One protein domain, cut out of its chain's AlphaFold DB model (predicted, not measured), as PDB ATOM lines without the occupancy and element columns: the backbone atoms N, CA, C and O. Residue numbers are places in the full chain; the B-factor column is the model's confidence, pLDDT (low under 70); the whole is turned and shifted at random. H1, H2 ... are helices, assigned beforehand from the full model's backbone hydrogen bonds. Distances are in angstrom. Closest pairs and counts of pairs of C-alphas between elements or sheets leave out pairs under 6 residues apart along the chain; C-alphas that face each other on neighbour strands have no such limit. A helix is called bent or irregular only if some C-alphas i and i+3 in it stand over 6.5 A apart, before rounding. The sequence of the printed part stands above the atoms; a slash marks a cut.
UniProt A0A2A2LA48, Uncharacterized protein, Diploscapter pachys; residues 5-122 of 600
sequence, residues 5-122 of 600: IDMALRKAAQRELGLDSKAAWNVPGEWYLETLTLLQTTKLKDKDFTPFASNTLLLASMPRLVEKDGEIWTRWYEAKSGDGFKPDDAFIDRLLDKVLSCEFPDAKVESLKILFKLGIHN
ATOM      1  N   ILE A   5     100.633 118.681 156.699       62.34
ATOM      2  CA  ILE A   5     100.560 120.144 156.869       62.34
ATOM      3  C   ILE A   5     101.120 120.870 155.647       62.34
ATOM      4  O   ILE A   5     100.439 121.732 155.114       62.34
ATOM      5  N   ASP A   6     102.282 120.468 155.123       67.44
ATOM      6  CA  ASP A   6     102.853 121.078 153.909       67.44
ATOM      7  C   ASP A   6     101.904 120.942 152.704       67.44
ATOM      8  O   ASP A   6     101.655 121.903 151.983       67.44
ATOM      9  N   MET A   7     101.286 119.767 152.524       67.50
ATOM     10  CA  MET A   7     100.282 119.562 151.476       67.50
ATOM     11  C   MET A   7      98.992 120.340 151.756       67.50
ATOM     12  O   MET A   7      98.374 120.819 150.809       67.50
ATOM     13  N   ALA A   8      98.567 120.469 153.017       65.81
ATOM     14  CA  ALA A   8      97.399 121.268 153.380       65.81
ATOM     15  C   ALA A   8      97.639 122.765 153.136       65.81
ATOM     16  O   ALA A   8      96.788 123.408 152.532       65.81
ATOM     17  N   LEU A   9      98.809 123.287 153.508       67.31
ATOM     18  CA  LEU A   9      99.220 124.668 153.265       67.31
ATOM     19  C   LEU A   9      99.375 124.943 151.771       67.31
ATOM     20  O   LEU A   9      98.839 125.929 151.285       67.31
ATOM     21  N   ARG A  10      99.988 124.032 151.004       71.69
ATOM     22  CA  ARG A  10     100.035 124.134 149.534       71.69
ATOM     23  C   ARG A  10      98.640 124.104 148.909       71.69
ATOM     24  O   ARG A  10      98.378 124.876 147.995       71.69
ATOM     25  N   LYS A  11      97.735 123.245 149.394       71.00
ATOM     26  CA  LYS A  11      96.336 123.194 148.929       71.00
ATOM     27  C   LYS A  11      95.552 124.454 149.303       71.00
ATOM     28  O   LYS A  11      94.723 124.893 148.512       71.00
ATOM     29  N   ALA A  12      95.802 125.035 150.475       65.88
ATOM     30  CA  ALA A  12      95.224 126.314 150.879       65.88
ATOM     31  C   ALA A  12      95.753 127.450 149.990       65.88
ATOM     32  O   ALA A  12      94.959 128.201 149.437       65.88
ATOM     33  N   ALA A  13      97.063 127.486 149.723       66.94
ATOM     34  CA  ALA A  13      97.691 128.412 148.777       66.94
ATOM     35  C   ALA A  13      97.089 128.318 147.370       66.94
ATOM     36  O   ALA A  13      96.845 129.325 146.715       66.94
ATOM     37  N   GLN A  14      96.844 127.093 146.899       73.44
ATOM     38  CA  GLN A  14      96.219 126.844 145.600       73.44
ATOM     39  C   GLN A  14      94.796 127.403 145.540       73.44
ATOM     40  O   GLN A  14      94.399 127.942 144.512       73.44
ATOM     41  N   ARG A  15      94.029 127.263 146.628       68.62
ATOM     42  CA  ARG A  15      92.642 127.738 146.700       68.62
ATOM     43  C   ARG A  15      92.536 129.252 146.849       68.62
ATOM     44  O   ARG A  15      91.712 129.846 146.169       68.62
ATOM     45  N   GLU A  16      93.349 129.845 147.716       69.69
ATOM     46  CA  GLU A  16      93.211 131.251 148.120       69.69
ATOM     47  C   GLU A  16      94.098 132.202 147.301       69.69
ATOM     48  O   GLU A  16      93.714 133.339 147.044       69.69
ATOM     49  N   LEU A  17      95.279 131.748 146.861       68.75
ATOM     50  CA  LEU A  17      96.296 132.589 146.209       68.75
ATOM     51  C   LEU A  17      96.547 132.219 144.738       68.75
ATOM     52  O   LEU A  17      97.351 132.867 144.073       68.75
ATOM     53  N   GLY A  18      95.884 131.179 144.217       65.69
ATOM     54  CA  GLY A  18      95.974 130.781 142.806       65.69
ATOM     55  C   GLY A  18      97.352 130.277 142.357       65.69
ATOM     56  O   GLY A  18      97.651 130.299 141.164       65.69
ATOM     57  N   LEU A  19      98.205 129.840 143.291       65.88
ATOM     58  CA  LEU A  19      99.561 129.353 143.002       65.88
ATOM     59  C   LEU A  19      99.543 128.015 142.236       65.88
ATOM     60  O   LEU A  19      98.816 127.089 142.602       65.88
ATOM     61  N   ASP A  20     100.374 127.894 141.192       56.91
ATOM     62  CA  ASP A  20     100.393 126.728 140.296       56.91
ATOM     63  C   ASP A  20     100.925 125.455 140.989       56.91
ATOM     64  O   ASP A  20     101.978 125.440 141.632       56.91
ATOM     65  N   SER A  21     100.189 124.352 140.831       49.91
ATOM     66  CA  SER A  21     100.433 123.055 141.478       49.91
ATOM     67  C   SER A  21     101.711 122.342 141.028       49.91
ATOM     68  O   SER A  21     102.175 121.437 141.721       49.91
ATOM     69  N   LYS A  22     102.273 122.733 139.878       52.00
ATOM     70  CA  LYS A  22     103.463 122.104 139.281       52.00
ATOM     71  C   LYS A  22     104.783 122.757 139.688       52.00
ATOM     72  O   LYS A  22     105.837 122.185 139.423       52.00
ATOM     73  N   ALA A  23     104.747 123.927 140.325       51.88
ATOM     74  CA  ALA A  23     105.955 124.590 140.788       51.88
ATOM     75  C   ALA A  23     106.425 123.972 142.114       51.88
ATOM     76  O   ALA A  23     105.679 123.921 143.094       51.88
ATOM     77  N   ALA A  24     107.684 123.537 142.167       56.12
ATOM     78  CA  ALA A  24     108.356 123.142 143.402       56.12
ATOM     79  C   ALA A  24     108.694 124.389 144.243       56.12
ATOM     80  O   ALA A  24     109.855 124.723 144.443       56.12
ATOM     81  N   TRP A  25     107.676 125.122 144.701       66.38
ATOM     82  CA  TRP A  25     107.869 126.244 145.617       66.38
ATOM     83  C   TRP A  25     107.895 125.741 147.064       66.38
ATOM     84  O   TRP A  25     107.325 124.698 147.393       66.38
ATOM     85  N   ASN A  26     108.609 126.448 147.931       67.56
ATOM     86  CA  ASN A  26     108.728 126.123 149.346       67.56
ATOM     87  C   ASN A  26     107.698 126.931 150.137       67.56
ATOM     88  O   ASN A  26     107.658 128.149 149.993       67.56
ATOM     89  N   VAL A  27     106.891 126.270 150.973       69.38
ATOM     90  CA  VAL A  27     105.963 126.968 151.876       69.38
ATOM     91  C   VAL A  27     106.780 127.831 152.858       69.38
ATOM     92  O   VAL A  27     107.684 127.280 153.499       69.38
ATOM     93  N   PRO A  28     106.513 129.151 152.964       72.25
ATOM     94  CA  PRO A  28     107.207 130.049 153.887       72.25
ATOM     95  C   PRO A  28     107.040 129.633 155.351       72.25
ATOM     96  O   PRO A  28     105.971 129.170 155.748       72.25
ATOM     97  N   GLY A  29     108.073 129.857 156.171       69.75
ATOM     98  CA  GLY A  29     108.018 129.609 157.620       69.75
ATOM     99  C   GLY A  29     106.911 130.398 158.332       69.75
ATOM    100  O   GLY A  29     106.295 129.889 159.260       69.75
ATOM    101  N   GLU A  30     106.571 131.588 157.831       75.44
ATOM    102  CA  GLU A  30     105.496 132.452 158.352       75.44
ATOM    103  C   GLU A  30     104.127 131.757 158.371       75.44
ATOM    104  O   GLU A  30     103.363 131.899 159.319       75.44
ATOM    105  N   TRP A  31     103.828 130.925 157.372       74.19
ATOM    106  CA  TRP A  31     102.542 130.224 157.311       74.19
ATOM    107  C   TRP A  31     102.479 129.051 158.291       74.19
ATOM    108  O   TRP A  31     101.418 128.732 158.836       74.19
ATOM    109  N   TYR A  32     103.624 128.408 158.537       73.62
ATOM    110  CA  TYR A  32     103.753 127.423 159.608       73.62
ATOM    111  C   TYR A  32     103.576 128.084 160.974       73.62
ATOM    112  O   TYR A  32     102.880 127.524 161.820       73.62
ATOM    113  N   LEU A  33     104.138 129.281 161.157       74.00
ATOM    114  CA  LEU A  33     104.019 130.068 162.380       74.00
ATOM    115  C   LEU A  33     102.565 130.446 162.678       74.00
ATOM    116  O   LEU A  33     102.082 130.197 163.782       74.00
ATOM    117  N   GLU A  34     101.837 130.976 161.694       75.06
ATOM    118  CA  GLU A  34     100.411 131.303 161.836       75.06
ATOM    119  C   GLU A  34      99.579 130.061 162.178       75.06
ATOM    120  O   GLU A  34      98.751 130.084 163.090       75.06
ATOM    121  N   THR A  35      99.843 128.945 161.493       74.44
ATOM    122  CA  THR A  35      99.148 127.678 161.746       74.44
ATOM    123  C   THR A  35      99.422 127.162 163.157       74.44
ATOM    124  O   THR A  35      98.489 126.755 163.849       74.44
ATOM    125  N   LEU A  36     100.678 127.192 163.611       75.94
ATOM    126  CA  LEU A  36     101.052 126.783 164.967       75.94
ATOM    127  C   LEU A  36     100.446 127.699 166.023       75.94
ATOM    128  O   LEU A  36      99.899 127.195 166.996       75.94
ATOM    129  N   THR A  37     100.452 129.010 165.797       76.56
ATOM    130  CA  THR A  37      99.835 129.983 166.706       76.56
ATOM    131  C   THR A  37      98.340 129.694 166.866       76.56
ATOM    132  O   THR A  37      97.838 129.577 167.982       76.56
ATOM    133  N   LEU A  38      97.622 129.469 165.760       74.38
ATOM    134  CA  LEU A  38      96.203 129.092 165.789       74.38
ATOM    135  C   LEU A  38      95.972 127.773 166.534       74.38
ATOM    136  O   LEU A  38      95.078 127.676 167.375       74.38
ATOM    137  N   LEU A  39      96.802 126.766 166.270       71.94
ATOM    138  CA  LEU A  39      96.748 125.465 166.934       71.94
ATOM    139  C   LEU A  39      96.982 125.577 168.451       71.94
ATOM    140  O   LEU A  39      96.272 124.945 169.233       71.94
ATOM    141  N   GLN A  40      97.914 126.429 168.873       71.81
ATOM    142  CA  GLN A  40      98.283 126.651 170.271       71.81
ATOM    143  C   GLN A  40      97.248 127.459 171.072       71.81
ATOM    144  O   GLN A  40      97.169 127.299 172.290       71.81
ATOM    145  N   THR A  41      96.408 128.271 170.418       67.56
ATOM    146  CA  THR A  41      95.325 129.032 171.086       67.56
ATOM    147  C   THR A  41      94.134 128.179 171.538       67.56
ATOM    148  O   THR A  41      93.270 128.653 172.281       67.56
ATOM    149  N   THR A  42      94.058 126.910 171.121       66.06
ATOM    150  CA  THR A  42      92.969 126.022 171.544       66.06
ATOM    151  C   THR A  42      93.165 125.541 172.986       66.06
ATOM    152  O   THR A  42      94.208 125.004 173.351       66.06
ATOM    153  N   LYS A  43      92.139 125.710 173.837       65.81
ATOM    154  CA  LYS A  43      92.147 125.193 175.218       65.81
ATOM    155  C   LYS A  43      92.111 123.662 175.212       65.81
ATOM    156  O   LYS A  43      91.037 123.062 175.163       65.81
ATOM    157  N   LEU A  44      93.283 123.037 175.278       68.81
ATOM    158  CA  LEU A  44      93.428 121.586 175.382       68.81
ATOM    159  C   LEU A  44      93.337 121.124 176.843       68.81
ATOM    160  O   LEU A  44      93.933 121.719 177.748       68.81
ATOM    161  N   LYS A  45      92.599 120.029 177.062       70.75
ATOM    162  CA  LYS A  45      92.634 119.277 178.325       70.75
ATOM    163  C   LYS A  45      93.981 118.569 178.449       70.75
ATOM    164  O   LYS A  45      94.553 118.176 177.436       70.75
ATOM    165  N   ASP A  46      94.440 118.321 179.671       67.94
ATOM    166  CA  ASP A  46      95.784 117.770 179.919       67.94
ATOM    167  C   ASP A  46      96.008 116.413 179.230       67.94
ATOM    168  O   ASP A  46      97.054 116.179 178.635       67.94
ATOM    169  N   LYS A  47      94.972 115.566 179.169       69.00
ATOM    170  CA  LYS A  47      95.009 114.282 178.444       69.00
ATOM    171  C   LYS A  47      95.247 114.409 176.929       69.00
ATOM    172  O   LYS A  47      95.790 113.496 176.312       69.00
ATOM    173  N   ASP A  48      94.817 115.520 176.331       74.25
ATOM    174  CA  ASP A  48      94.913 115.784 174.891       74.25
ATOM    175  C   ASP A  48      96.159 116.633 174.573       74.25
ATOM    176  O   ASP A  48      96.626 116.658 173.434       74.25
ATOM    177  N   PHE A  49      96.739 117.277 175.594       78.31
ATOM    178  CA  PHE A  49      97.954 118.078 175.498       78.31
ATOM    179  C   PHE A  49      99.176 117.220 175.163       78.31
ATOM    180  O   PHE A  49      99.907 117.557 174.242       78.31
ATOM    181  N   THR A  50      99.365 116.070 175.815       72.38
ATOM    182  CA  THR A  50     100.538 115.196 175.617       72.38
ATOM    183  C   THR A  50     100.765 114.757 174.151       72.38
ATOM    184  O   THR A  50     101.839 115.020 173.597       72.38
ATOM    185  N   PRO A  51      99.786 114.139 173.448       75.06
ATOM    186  CA  PRO A  51      99.916 113.849 172.017       75.06
ATOM    187  C   PRO A  51     100.171 115.092 171.164       75.06
ATOM    188  O   PRO A  51     100.884 115.020 170.165       75.06
ATOM    189  N   PHE A  52      99.549 116.214 171.514       80.38
ATOM    190  CA  PHE A  52      99.614 117.428 170.716       80.38
ATOM    191  C   PHE A  52     100.980 118.098 170.846       80.38
ATOM    192  O   PHE A  52     101.614 118.360 169.831       80.38
ATOM    193  N   ALA A  53     101.474 118.243 172.074       81.50
ATOM    194  CA  ALA A  53     102.769 118.816 172.407       81.50
ATOM    195  C   ALA A  53     103.925 118.082 171.719       81.50
ATOM    196  O   ALA A  53     104.761 118.721 171.088       81.50
ATOM    197  N   SER A  54     103.925 116.744 171.748       77.00
ATOM    198  CA  SER A  54     104.968 115.951 171.075       77.00
ATOM    199  C   SER A  54     104.992 116.142 169.547       77.00
ATOM    200  O   SER A  54     106.059 116.145 168.938       77.00
ATOM    201  N   ASN A  55     103.831 116.333 168.907       78.38
ATOM    202  CA  ASN A  55     103.759 116.567 167.462       78.38
ATOM    203  C   ASN A  55     104.051 118.025 167.084       78.38
ATOM    204  O   ASN A  55     104.667 118.265 166.048       78.38
ATOM    205  N   THR A  56     103.614 118.994 167.892       83.44
ATOM    206  CA  THR A  56     103.891 120.414 167.643       83.44
ATOM    207  C   THR A  56     105.344 120.769 167.911       83.44
ATOM    208  O   THR A  56     105.842 121.671 167.248       83.44
ATOM    209  N   LEU A  57     106.038 120.039 168.793       86.31
ATOM    210  CA  LEU A  57     107.470 120.217 169.041       86.31
ATOM    211  C   LEU A  57     108.273 119.996 167.760       86.31
ATOM    212  O   LEU A  57     108.959 120.895 167.302       86.31
ATOM    213  N   LEU A  58     108.107 118.838 167.113       83.38
ATOM    214  CA  LEU A  58     108.832 118.528 165.876       83.38
ATOM    215  C   LEU A  58     108.531 119.508 164.736       83.38
ATOM    216  O   LEU A  58     109.384 119.741 163.887       83.38
ATOM    217  N   LEU A  59     107.318 120.065 164.704       80.12
ATOM    218  CA  LEU A  59     106.964 121.110 163.746       80.12
ATOM    219  C   LEU A  59     107.660 122.430 164.081       80.12
ATOM    220  O   LEU A  59     108.202 123.050 163.170       80.12
ATOM    221  N   ALA A  60     107.663 122.819 165.360       83.12
ATOM    222  CA  ALA A  60     108.348 124.003 165.875       83.12
ATOM    223  C   ALA A  60     109.860 123.968 165.613       83.12
ATOM    224  O   ALA A  60     110.458 124.996 165.328       83.12
ATOM    225  N   SER A  61     110.448 122.772 165.630       85.88
ATOM    226  CA  SER A  61     111.877 122.526 165.431       85.88
ATOM    227  C   SER A  61     112.329 122.484 163.964       85.88
ATOM    228  O   SER A  61     113.493 122.219 163.686       85.88
ATOM    229  N   MET A  62     111.442 122.706 162.989       83.38
ATOM    230  CA  MET A  62     111.845 122.729 161.577       83.38
ATOM    231  C   MET A  62     112.693 123.984 161.279       83.38
ATOM    232  O   MET A  62     112.229 125.080 161.594       83.38
ATOM    233  N   PRO A  63     113.844 123.887 160.578       79.44
ATOM    234  CA  PRO A  63     114.789 125.006 160.418       79.44
ATOM    235  C   PRO A  63     114.156 126.331 159.962       79.44
ATOM    236  O   PRO A  63     114.359 127.375 160.567       79.44
ATOM    237  N   ARG A  64     113.273 126.275 158.960       78.94
ATOM    238  CA  ARG A  64     112.585 127.455 158.396       78.94
ATOM    239  C   ARG A  64     111.652 128.173 159.369       78.94
ATOM    240  O   ARG A  64     111.255 129.306 159.114       78.94
ATOM    241  N   LEU A  65     111.190 127.470 160.398       79.81
ATOM    242  CA  LEU A  65     110.344 128.036 161.436       79.81
ATOM    243  C   LEU A  65     111.193 128.555 162.592       79.81
ATOM    244  O   LEU A  65     110.903 129.628 163.104       79.81
ATOM    245  N   VAL A  66     112.267 127.845 162.931       81.62
ATOM    246  CA  VAL A  66     113.262 128.261 163.928       81.62
ATOM    247  C   VAL A  66     113.887 129.603 163.538       81.62
ATOM    248  O   VAL A  66     113.976 130.496 164.374       81.62
ATOM    249  N   GLU A  67     114.191 129.799 162.249       83.00
ATOM    250  CA  GLU A  67     114.639 131.080 161.673       83.00
ATOM    251  C   GLU A  67     113.657 132.245 161.893       83.00
ATOM    252  O   GLU A  67     114.054 133.409 161.854       83.00
ATOM    253  N   LYS A  68     112.361 131.955 162.068       82.75
ATOM    254  CA  LYS A  68     111.312 132.969 162.248       82.75
ATOM    255  C   LYS A  68     110.958 133.176 163.717       82.75
ATOM    256  O   LYS A  68     110.792 134.318 164.132       82.75
ATOM    257  N   ASP A  69     110.801 132.091 164.470       80.56
ATOM    258  CA  ASP A  69     110.430 132.094 165.885       80.56
ATOM    259  C   ASP A  69     110.746 130.729 166.530       80.56
ATOM    260  O   ASP A  69     109.879 129.860 166.669       80.56
ATOM    261  N   GLY A  70     112.003 130.528 166.930       80.88
ATOM    262  CA  GLY A  70     112.447 129.300 167.605       80.88
ATOM    263  C   GLY A  70     111.853 129.083 169.004       80.88
ATOM    264  O   GLY A  70     111.928 127.982 169.542       80.88
ATOM    265  N   GLU A  71     111.216 130.095 169.601       84.75
ATOM    266  CA  GLU A  71     110.705 130.032 170.977       84.75
ATOM    267  C   GLU A  71     109.191 129.803 171.063       84.75
ATOM    268  O   GLU A  71     108.633 129.733 172.163       84.75
ATOM    269  N   ILE A  72     108.495 129.681 169.927       84.75
ATOM    270  CA  ILE A  72     107.033 129.526 169.898       84.75
ATOM    271  C   ILE A  72     106.547 128.321 170.715       84.75
ATOM    272  O   ILE A  72     105.516 128.387 171.386       84.75
ATOM    273  N   TRP A  73     107.277 127.205 170.683       87.75
ATOM    274  CA  TRP A  73     106.890 126.017 171.441       87.75
ATOM    275  C   TRP A  73     107.209 126.152 172.927       87.75
ATOM    276  O   TRP A  73     106.361 125.823 173.755       87.75
ATOM    277  N   THR A  74     108.381 126.699 173.257       86.19
ATOM    278  CA  THR A  74     108.828 126.969 174.631       86.19
ATOM    279  C   THR A  74     107.821 127.846 175.366       86.19
ATOM    280  O   THR A  74     107.296 127.436 176.399       86.19
ATOM    281  N   ARG A  75     107.441 128.989 174.775       86.75
ATOM    282  CA  ARG A  75     106.458 129.917 175.362       86.75
ATOM    283  C   ARG A  75     105.097 129.263 175.578       86.75
ATOM    284  O   ARG A  75     104.434 129.509 176.583       86.75
ATOM    285  N   TRP A  76     104.668 128.418 174.644       84.44
ATOM    286  CA  TRP A  76     103.399 127.705 174.764       84.44
ATOM    287  C   TRP A  76     103.426 126.634 175.864       84.44
ATOM    288  O   TRP A  76     102.464 126.509 176.627       84.44
ATOM    289  N   TYR A  77     104.530 125.893 175.986       85.38
ATOM    290  CA  TYR A  77     104.726 124.926 177.063       85.38
ATOM    291  C   TYR A  77     104.786 125.609 178.436       85.38
ATOM    292  O   TYR A  77     104.099 125.175 179.360       85.38
ATOM    293  N   GLU A  78     105.536 126.704 178.568       85.88
ATOM    294  CA  GLU A  78     105.640 127.484 179.808       85.88
ATOM    295  C   GLU A  78     104.293 128.062 180.242       85.88
ATOM    296  O   GLU A  78     103.937 127.953 181.415       85.88
ATOM    297  N   ALA A  79     103.500 128.594 179.306       84.31
ATOM    298  CA  ALA A  79     102.148 129.065 179.597       84.31
ATOM    299  C   ALA A  79     101.269 127.938 180.167       84.31
ATOM    300  O   ALA A  79     100.574 128.124 181.164       84.31
ATOM    301  N   LYS A  80     101.348 126.737 179.583       82.38
ATOM    302  CA  LYS A  80     100.593 125.575 180.065       82.38
ATOM    303  C   LYS A  80     101.113 125.047 181.410       82.38
ATOM    304  O   LYS A  80     100.313 124.634 182.248       82.38
ATOM    305  N   SER A  81     102.428 125.065 181.625       81.12
ATOM    306  CA  SER A  81     103.068 124.714 182.899       81.12
ATOM    307  C   SER A  81     102.653 125.684 184.013       81.12
ATOM    308  O   SER A  81     102.271 125.260 185.104       81.12
ATOM    309  N   GLY A  82     102.600 126.986 183.704       79.75
ATOM    310  CA  GLY A  82     102.080 128.034 184.587       79.75
ATOM    311  C   GLY A  82     100.605 127.846 184.961       79.75
ATOM    312  O   GLY A  82     100.221 128.137 186.092       79.75
ATOM    313  N   ASP A  83      99.804 127.262 184.065       81.06
ATOM    314  CA  ASP A  83      98.413 126.858 184.320       81.06
ATOM    315  C   ASP A  83      98.285 125.579 185.187       81.06
ATOM    316  O   ASP A  83      97.178 125.081 185.410       81.06
ATOM    317  N   GLY A  84      99.399 125.039 185.698       77.50
ATOM    318  CA  GLY A  84      99.435 123.911 186.633       77.50
ATOM    319  C   GLY A  84      99.706 122.544 186.000       77.50
ATOM    320  O   GLY A  84      99.631 121.534 186.705       77.50
ATOM    321  N   PHE A  85     100.031 122.481 184.703       81.75
ATOM    322  CA  PHE A  85     100.474 121.237 184.071       81.75
ATOM    323  C   PHE A  85     101.843 120.815 184.612       81.75
ATOM    324  O   PHE A  85     102.780 121.608 184.642       81.75
ATOM    325  N   LYS A  86     101.976 119.544 184.998       80.69
ATOM    326  CA  LYS A  86     103.258 118.946 185.381       80.69
ATOM    327  C   LYS A  86     103.542 117.751 184.475       80.69
ATOM    328  O   LYS A  86     102.669 116.886 184.377       80.69
ATOM    329  N   PRO A  87     104.715 117.690 183.826       80.31
ATOM    330  CA  PRO A  87     105.084 116.539 183.015       80.31
ATOM    331  C   PRO A  87     105.223 115.307 183.916       80.31
ATOM    332  O   PRO A  87     105.936 115.345 184.919       80.31
ATOM    333  N   ASP A  88     104.521 114.231 183.571       83.19
ATOM    334  CA  ASP A  88     104.703 112.911 184.170       83.19
ATOM    335  C   ASP A  88     105.702 112.076 183.348       83.19
ATOM    336  O   ASP A  88     106.103 112.452 182.242       83.19
ATOM    337  N   ASP A  89     106.118 110.927 183.882       84.06
ATOM    338  CA  ASP A  89     107.063 110.042 183.191       84.06
ATOM    339  C   ASP A  89     106.527 109.575 181.829       84.06
ATOM    340  O   ASP A  89     107.269 109.534 180.852       84.06
ATOM    341  N   ALA A  90     105.219 109.324 181.727       83.94
ATOM    342  CA  ALA A  90     104.578 108.912 180.481       83.94
ATOM    343  C   ALA A  90     104.600 110.011 179.402       83.94
ATOM    344  O   ALA A  90     104.729 109.711 178.209       83.94
ATOM    345  N   PHE A  91     104.466 111.284 179.791       83.94
ATOM    346  CA  PHE A  91     104.653 112.425 178.897       83.94
ATOM    347  C   PHE A  91     106.087 112.473 178.376       83.94
ATOM    348  O   PHE A  91     106.279 112.603 177.164       83.94
ATOM    349  N   ILE A  92     107.064 112.336 179.278       84.75
ATOM    350  CA  ILE A  92     108.487 112.347 178.938       84.75
ATOM    351  C   ILE A  92     108.795 111.219 177.951       84.75
ATOM    352  O   ILE A  92     109.242 111.505 176.843       84.75
ATOM    353  N   ASP A  93     108.468 109.972 178.284       85.94
ATOM    354  CA  ASP A  93     108.802 108.804 177.459       85.94
ATOM    355  C   ASP A  93     108.219 108.916 176.045       85.94
ATOM    356  O   ASP A  93     108.912 108.708 175.049       85.94
ATOM    357  N   ARG A  94     106.957 109.349 175.933       85.38
ATOM    358  CA  ARG A  94     106.313 109.554 174.630       85.38
ATOM    359  C   ARG A  94     106.994 110.647 173.812       85.38
ATOM    360  O   ARG A  94     107.069 110.547 172.584       85.38
ATOM    361  N   LEU A  95     107.408 111.723 174.469       84.94
ATOM    362  CA  LEU A  95     108.069 112.841 173.819       84.94
ATOM    363  C   LEU A  95     109.459 112.423 173.324       84.94
ATOM    364  O   LEU A  95     109.784 112.684 172.164       84.94
ATOM    365  N   LEU A  96     110.214 111.686 174.143       86.12
ATOM    366  CA  LEU A  96     111.512 111.122 173.778       86.12
ATOM    367  C   LEU A  96     111.402 110.148 172.604       86.12
ATOM    368  O   LEU A  96     112.105 110.315 171.609       86.12
ATOM    369  N   ASP A  97     110.470 109.192 172.656       87.12
ATOM    370  CA  ASP A  97     110.231 108.250 171.557       87.12
ATOM    371  C   ASP A  97     109.930 108.984 170.247       87.12
ATOM    372  O   ASP A  97     110.399 108.597 169.172       87.12
ATOM    373  N   LYS A  98     109.160 110.077 170.314       86.44
ATOM    374  CA  LYS A  98     108.780 110.849 169.131       86.44
ATOM    375  C   LYS A  98     109.945 111.648 168.550       86.44
ATOM    376  O   LYS A  98     110.081 111.702 167.328       86.44
ATOM    377  N   VAL A  99     110.772 112.242 169.405       87.75
ATOM    378  CA  VAL A  99     111.957 113.008 169.003       87.75
ATOM    379  C   VAL A  99     113.039 112.090 168.439       87.75
ATOM    380  O   VAL A  99     113.517 112.315 167.326       87.75
ATOM    381  N   LEU A 100     113.367 110.999 169.135       85.69
ATOM    382  CA  LEU A 100     114.402 110.053 168.704       85.69
ATOM    383  C   LEU A 100     114.022 109.327 167.405       85.69
ATOM    384  O   LEU A 100     114.877 109.141 166.538       85.69
ATOM    385  N   SER A 101     112.732 109.024 167.201       85.31
ATOM    386  CA  SER A 101     112.220 108.442 165.946       85.31
ATOM    387  C   SER A 101     112.091 109.436 164.782       85.31
ATOM    388  O   SER A 101     111.661 109.050 163.693       85.31
ATOM    389  N   CYS A 102     112.453 110.710 164.965       84.06
ATOM    390  CA  CYS A 102     112.410 111.692 163.888       84.06
ATOM    391  C   CYS A 102     113.436 111.361 162.787       84.06
ATOM    392  O   CYS A 102     114.631 111.212 163.047       84.06
ATOM    393  N   GLU A 103     112.970 111.284 161.539       82.12
ATOM    394  CA  GLU A 103     113.808 111.041 160.351       82.12
ATOM    395  C   GLU A 103     114.578 112.287 159.886       82.12
ATOM    396  O   GLU A 103     115.472 112.176 159.054       82.12
ATOM    397  N   PHE A 104     114.222 113.478 160.385       82.44
ATOM    398  CA  PHE A 104     114.850 114.745 160.008       82.44
ATOM    399  C   PHE A 104     115.899 115.139 161.059       82.44
ATOM    400  O   PHE A 104     115.501 115.507 162.168       82.44
ATOM    401  N   PRO A 105     117.208 115.088 160.738       82.19
ATOM    402  CA  PRO A 105     118.273 115.349 161.709       82.19
ATOM    403  C   PRO A 105     118.193 116.747 162.327       82.19
ATOM    404  O   PRO A 105     118.205 116.866 163.547       82.19
ATOM    405  N   ASP A 106     118.006 117.787 161.509       83.62
ATOM    406  CA  ASP A 106     117.985 119.176 161.992       83.62
ATOM    407  C   ASP A 106     116.832 119.416 162.972       83.62
ATOM    408  O   ASP A 106     117.021 119.967 164.053       83.62
ATOM    409  N   ALA A 107     115.640 118.908 162.639       85.56
ATOM    410  CA  ALA A 107     114.477 119.017 163.515       85.56
ATOM    411  C   ALA A 107     114.637 118.196 164.801       85.56
ATOM    412  O   ALA A 107     114.125 118.591 165.846       85.56
ATOM    413  N   LYS A 108     115.350 117.063 164.745       89.31
ATOM    414  CA  LYS A 108     115.670 116.264 165.932       89.31
ATOM    415  C   LYS A 108     116.590 117.040 166.870       89.31
ATOM    416  O   LYS A 108     116.235 117.209 168.034       89.31
ATOM    417  N   VAL A 109     117.716 117.545 166.367       89.12
ATOM    418  CA  VAL A 109     118.683 118.327 167.157       89.12
ATOM    419  C   VAL A 109     118.002 119.536 167.786       89.12
ATOM    420  O   VAL A 109     118.103 119.739 168.993       89.12
ATOM    421  N   GLU A 110     117.241 120.297 167.003       89.00
ATOM    422  CA  GLU A 110     116.585 121.498 167.509       89.00
ATOM    423  C   GLU A 110     115.494 121.180 168.541       89.00
ATOM    424  O   GLU A 110     115.366 121.865 169.554       89.00
ATOM    425  N   SER A 111     114.749 120.085 168.357       89.62
ATOM    426  CA  SER A 111     113.788 119.643 169.373       89.62
ATOM    427  C   SER A 111     114.466 119.257 170.686       89.62
ATOM    428  O   SER A 111     113.961 119.610 171.747       89.62
ATOM    429  N   LEU A 112     115.631 118.600 170.637       90.94
ATOM    430  CA  LEU A 112     116.412 118.273 171.830       90.94
ATOM    431  C   LEU A 112     116.929 119.543 172.522       90.94
ATOM    432  O   LEU A 112     116.790 119.661 173.737       90.94
ATOM    433  N   LYS A 113     117.430 120.530 171.764       89.44
ATOM    434  CA  LYS A 113     117.864 121.832 172.305       89.44
ATOM    435  C   LYS A 113     116.740 122.555 173.050       89.44
ATOM    436  O   LYS A 113     116.941 123.003 174.179       89.44
ATOM    437  N   ILE A 114     115.543 122.616 172.458       87.81
ATOM    438  CA  ILE A 114     114.354 123.211 173.096       87.81
ATOM    439  C   ILE A 114     114.044 122.511 174.424       87.81
ATOM    440  O   ILE A 114     113.774 123.164 175.431       87.81
ATOM    441  N   LEU A 115     114.101 121.180 174.443       87.94
ATOM    442  CA  LEU A 115     113.794 120.402 175.638       87.94
ATOM    443  C   LEU A 115     114.825 120.573 176.754       87.94
ATOM    444  O   LEU A 115     114.440 120.647 177.922       87.94
ATOM    445  N   PHE A 116     116.109 120.664 176.411       87.69
ATOM    446  CA  PHE A 116     117.157 120.943 177.389       87.69
ATOM    447  C   PHE A 116     117.037 122.349 177.970       87.69
ATOM    448  O   PHE A 116     117.158 122.506 179.185       87.69
ATOM    449  N   LYS A 117     116.696 123.348 177.144       85.94
ATOM    450  CA  LYS A 117     116.456 124.727 177.601       85.94
ATOM    451  C   LYS A 117     115.317 124.823 178.622       85.94
ATOM    452  O   LYS A 117     115.384 125.639 179.532       85.94
ATOM    453  N   LEU A 118     114.292 123.977 178.503       82.12
ATOM    454  CA  LEU A 118     113.155 123.953 179.431       82.12
ATOM    455  C   LEU A 118     113.473 123.366 180.812       82.12
ATOM    456  O   LEU A 118     112.643 123.486 181.713       82.12
ATOM    457  N   GLY A 119     114.624 122.707 180.987       79.25
ATOM    458  CA  GLY A 119     115.041 122.179 182.287       79.25
ATOM    459  C   GLY A 119     114.046 121.188 182.902       79.25
ATOM    460  O   GLY A 119     113.862 121.172 184.119       79.25
ATOM    461  N   ILE A 120     113.362 120.380 182.081       82.19
ATOM    462  CA  ILE A 120     112.416 119.372 182.579       82.19
ATOM    463  C   ILE A 120     113.183 118.367 183.453       82.19
ATOM    464  O   ILE A 120     114.112 117.707 182.986       82.19
ATOM    465  N   HIS A 121     112.784 118.248 184.722       79.25
ATOM    466  CA  HIS A 121     113.445 117.398 185.715       79.25
ATOM    467  C   HIS A 121     113.609 115.948 185.213       79.25
ATOM    468  O   HIS A 121     112.668 115.375 184.665       79.25
ATOM    469  N   ASN A 122     114.794 115.357 185.414       81.00
ATOM    470  CA  ASN A 122     115.208 114.017 184.958       81.00
ATOM    471  C   ASN A 122     115.209 113.772 183.438       81.00
ATOM    472  O   ASN A 122     115.556 112.671 183.014       81.00
TER     473      ASN A 122
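This is residues 5 to 122 of the 600 residues of an uncharacterized protein of Diploscapter pachys (UniProt A0A2A2LA48). The longest helix, H3, runs through the middle of an elongated cluster of helices, with H5 packed on one side of it and the H6-H7 helical hairpin on another. H2 runs beside H3 and H5, the short H4 packs on the first residues of H2, and H1 with the link of residues 17 to 28 makes the far end of the length, H1 touching no helix. The printed part has 118 residues with seven named helices, H1 to H7 in chain order, and no named strand; the class is all helix. It is compact, with a radius of gyration of the C-alphas of 15.4 A, and its C-alphas span 48 by 30 by 21 A.

Find C-alpha 46 at (95.784, 117.770, 179.919); from there H3, residues 46 to 60, runs 19.8 A to C-alpha 60 at (108.348, 124.003, 165.875). H3 is neither bent nor irregular, but only just: C-alphas 47 and 50 are 6.3 A apart. Before it look for H1, residues 5 to 16, 15.9 A long, and H2, residues 29 to 40, 16.2 A. After it come H4, residues 63 to 69, H5, residues 72 to 82, 15.6 A, and H6, residues 89 to 100, 16.2 A. H7, residues 105 to 117, runs 18.5 A and ends at C-alpha 117 (116.456, 124.727, 177.601).

Begin at H3, the hub, which touches three helices. It touches H6 at a shallow tilt of 23 degrees, the same way, with the C-alphas of Ser 54 and Leu 95 closest at 5.2 A. It touches H5 at 22 degrees, shallow, opposite ways, closest at Ala 60 and Trp 73, C-alphas 6.1 A apart. Its residues 57 to 60 alone touch H7, a steep tilt of 54 degrees, opposite ways, with the C-alphas of Leu 58 and Ala 107 closest at 6.1 A. H6 and H7 are a hairpin at 31 degrees, and H6 touches H7 with residues 99 to 100 alone; the C-alphas of Val 99 and Lys 108 are closest at 5.8 A. H2, H3 and H5 form an up and down bundle, each running against the one before it. Residues 29 to 33 of H2 alone touch H4, where the C-alphas of Gly 29 and Leu 65 are closest at 4.7 A. H1 and H2 are close but not clearly touching, with the C-alphas of Leu 9 and Trp 31 closest at 7.6 A. In H1, H2, H5, H6 and H7 every O i to N i+4 pair is within hydrogen-bond range; in H3 it is 7 of 11 and in H4 2 of 3.

Look to Gly 18 and Asn 122 for the two C-alphas farthest apart, 49.3 A. The printed part has no cut, and the long link is H1 to H2. The mean pLDDT of the printed part is 77.7, and 27 residues are under 70, among them residues 15 to 27.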